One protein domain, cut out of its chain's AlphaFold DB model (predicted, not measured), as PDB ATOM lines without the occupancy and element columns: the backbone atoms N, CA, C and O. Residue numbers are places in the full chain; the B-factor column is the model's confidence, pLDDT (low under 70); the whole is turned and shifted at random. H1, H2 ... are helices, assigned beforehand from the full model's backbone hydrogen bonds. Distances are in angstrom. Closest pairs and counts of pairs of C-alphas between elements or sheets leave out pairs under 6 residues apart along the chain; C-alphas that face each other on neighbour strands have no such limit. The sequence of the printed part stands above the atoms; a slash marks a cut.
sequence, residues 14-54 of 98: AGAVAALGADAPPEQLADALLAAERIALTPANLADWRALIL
ATOM      1  N   ALA A  14     -52.771  22.060 -14.766       47.78
ATOM      2  CA  ALA A  14     -53.854  21.842 -15.726       47.78
ATOM      3  C   ALA A  14     -54.379  23.128 -16.394       47.78
ATOM      4  O   ALA A  14     -54.874  23.049 -17.505       47.78
ATOM      5  N   GLY A  15     -54.269  24.307 -15.771       48.97
ATOM      6  CA  GLY A  15     -54.938  25.517 -16.278       48.97
ATOM      7  C   GLY A  15     -54.365  26.072 -17.588       48.97
ATOM      8  O   GLY A  15     -55.124  26.404 -18.491       48.97
ATOM      9  N   ALA A  16     -53.037  26.145 -17.713       51.50
ATOM     10  CA  ALA A  16     -52.390  26.734 -18.891       51.50
ATOM     11  C   ALA A  16     -52.385  25.788 -20.106       51.50
ATOM     12  O   ALA A  16     -52.531  26.237 -21.238       51.50
ATOM     13  N   VAL A  17     -52.275  24.474 -19.871       51.94
ATOM     14  CA  VAL A  17     -52.282  23.457 -20.936       51.94
ATOM     15  C   VAL A  17     -53.709  23.091 -21.363       51.94
ATOM     16  O   VAL A  17     -53.919  22.774 -22.525       51.94
ATOM     17  N   ALA A  18     -54.716  23.190 -20.481       56.16
ATOM     18  CA  ALA A  18     -56.106  22.857 -20.831       56.16
ATOM     19  C   ALA A  18     -56.752  23.809 -21.855       56.16
ATOM     20  O   ALA A  18     -57.765  23.446 -22.448       56.16
ATOM     21  N   ALA A  19     -56.193  25.005 -22.068       58.12
ATOM     22  CA  ALA A  19     -56.656  25.941 -23.096       58.12
ATOM     23  C   ALA A  19     -56.053  25.665 -24.487       58.12
ATOM     24  O   ALA A  19     -56.548  26.186 -25.487       58.12
ATOM     25  N   LEU A  20     -54.993  24.855 -24.560       60.69
ATOM     26  CA  LEU A  20     -54.337  24.463 -25.801       60.69
ATOM     27  C   LEU A  20     -54.944  23.137 -26.286       60.69
ATOM     28  O   LEU A  20     -55.047  22.172 -25.532       60.69
ATOM     29  N   GLY A  21     -55.373  23.085 -27.550       67.25
ATOM     30  CA  GLY A  21     -55.792  21.827 -28.172       67.25
ATOM     31  C   GLY A  21     -54.636  20.819 -28.223       67.25
ATOM     32  O   GLY A  21     -53.473  21.208 -28.172       67.25
ATOM     33  N   ALA A  22     -54.942  19.525 -28.361       69.62
ATOM     34  CA  ALA A  22     -53.929  18.459 -28.406       69.62
ATOM     35  C   ALA A  22     -52.885  18.633 -29.535       69.62
ATOM     36  O   ALA A  22     -51.788  18.089 -29.434       69.62
ATOM     37  N   ASP A  23     -53.217  19.420 -30.562       76.50
ATOM     38  CA  ASP A  23     -52.373  19.716 -31.722       76.50
ATOM     39  C   ASP A  23     -51.623  21.056 -31.611       76.50
ATOM     40  O   ASP A  23     -51.080  21.547 -32.603       76.50
ATOM     41  N   ALA A  24     -51.626  21.697 -30.435       75.50
ATOM     42  CA  ALA A  24     -50.947  22.973 -30.253       75.50
ATOM     43  C   ALA A  24     -49.449  22.837 -30.576       75.50
ATOM     44  O   ALA A  24     -48.789  21.912 -30.087       75.50
ATOM     45  N   PRO A  25     -48.898  23.744 -31.397       82.38
ATOM     46  CA  PRO A  25     -47.518  23.637 -31.813       82.38
ATOM     47  C   PRO A  25     -46.570  23.877 -30.616       82.38
ATOM     48  O   PRO A  25     -46.925  24.601 -29.674       82.38
ATOM     49  N   PRO A  26     -45.378  23.249 -30.602       77.62
ATOM     50  CA  PRO A  26     -44.512  23.183 -29.420       77.62
ATOM     51  C   PRO A  26     -44.119  24.542 -28.826       77.62
ATOM     52  O   PRO A  26     -43.926  24.646 -27.615       77.62
ATOM     53  N   GLU A  27     -44.026  25.585 -29.648       83.31
ATOM     54  CA  GLU A  27     -43.737  26.951 -29.212       83.31
ATOM     55  C   GLU A  27     -44.840  27.536 -28.321       83.31
ATOM     56  O   GLU A  27     -44.543  28.161 -27.307       83.31
ATOM     57  N   GLN A  28     -46.110  27.251 -28.617       77.12
ATOM     58  CA  GLN A  28     -47.236  27.727 -27.807       77.12
ATOM     59  C   GLN A  28     -47.313  26.990 -26.471       77.12
ATOM     60  O   GLN A  28     -47.657  27.580 -25.446       77.12
ATOM     61  N   LEU A  29     -46.952  25.705 -26.466       74.12
ATOM     62  CA  LEU A  29     -46.827  24.934 -25.234       74.12
ATOM     63  C   LEU A  29     -45.691  25.480 -24.357       74.12
ATOM     64  O   LEU A  29     -45.872  25.623 -23.150       74.12
ATOM     65  N   ALA A  30     -44.545  25.818 -24.952       76.94
ATOM     66  CA  ALA A  30     -43.421  26.412 -24.233       76.94
ATOM     67  C   ALA A  30     -43.790  27.770 -23.614       76.94
ATOM     68  O   ALA A  30     -43.534  27.988 -22.430       76.94
ATOM     69  N   ASP A  31     -44.467  28.641 -24.363       78.94
ATOM     70  CA  ASP A  31     -44.925  29.942 -23.866       78.94
ATOM     71  C   ASP A  31     -45.939  29.805 -22.722       78.94
ATOM     72  O   ASP A  31     -45.851  30.517 -21.717       78.94
ATOM     73  N   ALA A  32     -46.875  28.858 -22.827       73.94
ATOM     74  CA  ALA A  32     -47.852  28.580 -21.776       73.94
ATOM     75  C   ALA A  32     -47.191  28.046 -20.495       73.94
ATOM     76  O   ALA A  32     -47.572  28.445 -19.393       73.94
ATOM     77  N   LEU A  33     -46.182  27.181 -20.624       71.31
ATOM     78  CA  LEU A  33     -45.411  26.670 -19.489       71.31
ATOM     79  C   LEU A  33     -44.576  27.775 -18.832       71.31
ATOM     80  O   LEU A  33     -44.617  27.910 -17.612       71.31
ATOM     81  N   LEU A  34     -43.906  28.624 -19.614       74.12
ATOM     82  CA  LEU A  34     -43.157  29.782 -19.105       74.12
ATOM     83  C   LEU A  34     -44.074  30.803 -18.414       74.12
ATOM     84  O   LEU A  34     -43.726  31.382 -17.381       74.12
ATOM     85  N   ALA A  35     -45.269  31.029 -18.958       74.62
ATOM     86  CA  ALA A  35     -46.277  31.871 -18.326       74.62
ATOM     87  C   ALA A  35     -46.791  31.264 -17.012       74.62
ATOM     88  O   ALA A  35     -46.970  31.997 -16.038       74.62
ATOM     89  N   ALA A  36     -46.987  29.946 -16.961       71.06
ATOM     90  CA  ALA A  36     -47.380  29.239 -15.747       71.06
ATOM     91  C   ALA A  36     -46.276  29.273 -14.679       71.06
ATOM     92  O   ALA A  36     -46.573  29.543 -13.516       71.06
ATOM     93  N   GLU A  37     -45.008  29.087 -15.056       72.06
ATOM     94  CA  GLU A  37     -43.862  29.201 -14.143       72.06
ATOM     95  C   GLU A  37     -43.762  30.591 -13.512       72.06
ATOM     96  O   GLU A  37     -43.500  30.712 -12.317       72.06
ATOM     97  N   ARG A  38     -44.054  31.650 -14.274       69.25
ATOM     98  CA  ARG A  38     -44.084  33.027 -13.753       69.25
ATOM     99  C   ARG A  38     -45.157  33.271 -12.690       69.25
ATOM    100  O   ARG A  38     -45.006  34.196 -11.895       69.25
ATOM    101  N   ILE A  39     -46.240  32.497 -12.693       78.00
ATOM    102  CA  ILE A  39     -47.364  32.629 -11.749       78.00
ATOM    103  C   ILE A  39     -47.299  31.534 -10.669       78.00
ATOM    104  O   ILE A  39     -48.056  31.564  -9.700       78.00
ATOM    105  N   ALA A  40     -46.373  30.580 -10.793       84.38
ATOM    106  CA  ALA A  40     -46.249  29.476  -9.861       84.38
ATOM    107  C   ALA A  40     -46.021  29.987  -8.434       84.38
ATOM    108  O   ALA A  40     -45.114  30.778  -8.161       84.38
ATOM    109  N   LEU A  41     -46.845  29.504  -7.505       86.44
ATOM    110  CA  LEU A  41     -46.640  29.736  -6.085       86.44
ATOM    111  C   LEU A  41     -45.422  28.927  -5.632       86.44
ATOM    112  O   LEU A  41     -45.405  27.699  -5.704       86.44
ATOM    113  N   THR A  42     -44.403  29.619  -5.146       90.00
ATOM    114  CA  THR A  42     -43.161  29.048  -4.629       90.00
ATOM    115  C   THR A  42     -42.942  29.520  -3.192       90.00
ATOM    116  O   THR A  42     -43.491  30.545  -2.783       90.00
ATOM    117  N   PRO A  43     -42.099  28.837  -2.399       92.94
ATOM    118  CA  PRO A  43     -41.734  29.335  -1.074       92.94
ATOM    119  C   PRO A  43     -41.141  30.752  -1.098       92.94
ATOM    120  O   PRO A  43     -41.314  31.495  -0.137       92.94
ATOM    121  N   ALA A  44     -40.475  31.130  -2.196       91.50
ATOM    122  CA  ALA A  44     -39.835  32.431  -2.350       91.50
ATOM    123  C   ALA A  44     -40.832  33.581  -2.571       91.50
ATOM    124  O   ALA A  44     -40.583  34.677  -2.085       91.50
ATOM    125  N   ASN A  45     -41.953  33.341  -3.261       90.94
ATOM    126  CA  ASN A  45     -42.953  34.377  -3.571       90.94
ATOM    127  C   ASN A  45     -44.244  34.265  -2.736       90.94
ATOM    128  O   ASN A  45     -45.162  35.063  -2.902       90.94
ATOM    129  N   LEU A  46     -44.329  33.289  -1.824       93.19
ATOM    130  CA  LEU A  46     -45.503  33.076  -0.976       93.19
ATOM    131  C   LEU A  46     -45.868  34.320  -0.156       93.19
ATOM    132  O   LEU A  46     -47.050  34.603   0.026       93.19
ATOM    133  N   ALA A  47     -44.876  35.046   0.362       95.88
ATOM    134  CA  ALA A  47     -45.118  36.257   1.143       95.88
ATOM    135  C   ALA A  47     -45.783  37.350   0.294       95.88
ATOM    136  O   ALA A  47     -46.795  37.908   0.716       95.88
ATOM    137  N   ASP A  48     -45.275  37.575  -0.919       93.44
ATOM    138  CA  ASP A  48     -45.797  38.580  -1.847       93.44
ATOM    139  C   ASP A  48     -47.217  38.231  -2.295       93.44
ATOM    140  O   ASP A  48     -48.114  39.072  -2.251       93.44
ATOM    141  N   TRP A  49     -47.463  36.961  -2.629       93.69
ATOM    142  CA  TRP A  49     -48.807  36.489  -2.960       93.69
ATOM    143  C   TRP A  49     -49.783  36.651  -1.798       93.69
ATOM    144  O   TRP A  49     -50.916  37.076  -2.006       93.69
ATOM    145  N   ARG A  50     -49.366  36.346  -0.565       93.94
ATOM    146  CA  ARG A  50     -50.220  36.544   0.616       93.94
ATOM    147  C   ARG A  50     -50.532  38.016   0.841       93.94
ATOM    148  O   ARG A  50     -51.677  38.321   1.150       93.94
ATOM    149  N   ALA A  51     -49.547  38.896   0.685       94.06
ATOM    150  CA  ALA A  51     -49.741  40.335   0.817       94.06
ATOM    151  C   ALA A  51     -50.668  40.903  -0.269       94.06
ATOM    152  O   ALA A  51     -51.412  41.835   0.005       94.06
ATOM    153  N   LEU A  52     -50.640  40.332  -1.475       92.69
ATOM    154  CA  LEU A  52     -51.500  40.738  -2.584       92.69
ATOM    155  C   LEU A  52     -52.943  40.220  -2.458       92.69
ATOM    156  O   LEU A  52     -53.873  40.914  -2.847       92.69
ATOM    157  N   ILE A  53     -53.128  38.980  -1.991       93.06
ATOM    158  CA  ILE A  53     -54.440  38.306  -1.962       93.06
ATOM    159  C   ILE A  53     -55.240  38.662  -0.710       93.06
ATOM    160  O   ILE A  53     -56.466  38.754  -0.771       93.06
ATOM    161  N   LEU A  54     -54.577  38.768   0.442       94.19
ATOM    162  CA  LEU A  54     -55.281  39.041   1.688       94.19
ATOM    163  C   LEU A  54     -55.739  40.499   1.708       94.19
ATOM    164  O   LEU A  54     -54.949  41.380   1.371       94.19
TER     165      LEU A  54
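AT A GLANCE: This is residues 14 to 54 of the 98 residues of an uncharacterized protein of Phycisphaerae bacterium RAS1 (UniProt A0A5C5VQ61). One helix, H2, makes about half of the length of a slender rod; the short H1 is folded back along H2 by the link of residues 18 to 25 and packs on it near Ala 32, and beyond Ile 39 of H2 the helix H3 sits apart as a small separate piece. The printed part has 41 residues with three named helices, H1, H2 and H3 in chain order, and no named strand: all helix. It is only just loose, close to extended, with a radius of gyration of the C-alphas of 13.2 A and spans of 38 by 15 by 12 A.

IN THESE COORDINATES: H2, residues 26 to 39, runs 20.2 A from C-alpha 26 at (-44.512, 23.183, -29.420) to C-alpha 39 at (-47.364, 32.629, -11.749). H1 is residues 14 to 17, beginning at C-alpha 14 at (-53.854, 21.842, -15.726), 5.7 A long. H3, residues 46 to 53, is 10.4 A long and ends at C-alpha 53 at (-54.440, 38.306, -1.962).

HOW THE PARTS SIT: H2 and H1 touch, the closest C-alphas being those of Ala 32 and Ala 16, 5.7 A apart. H3 is apart from H2 and from H1. In H2 and H3 every O i to N i+4 pair is within hydrogen-bond range; H1 is too short for such a pair.

THE WHOLE: The C-alphas farthest apart, of Asp 23 and Leu 54, are 38.7 A apart. The printed part has no cut, and both links are short. Residues 22 to 27 and 42 to 48 stand free. Residues 14 to 22 and residue 38 have pLDDT under 70.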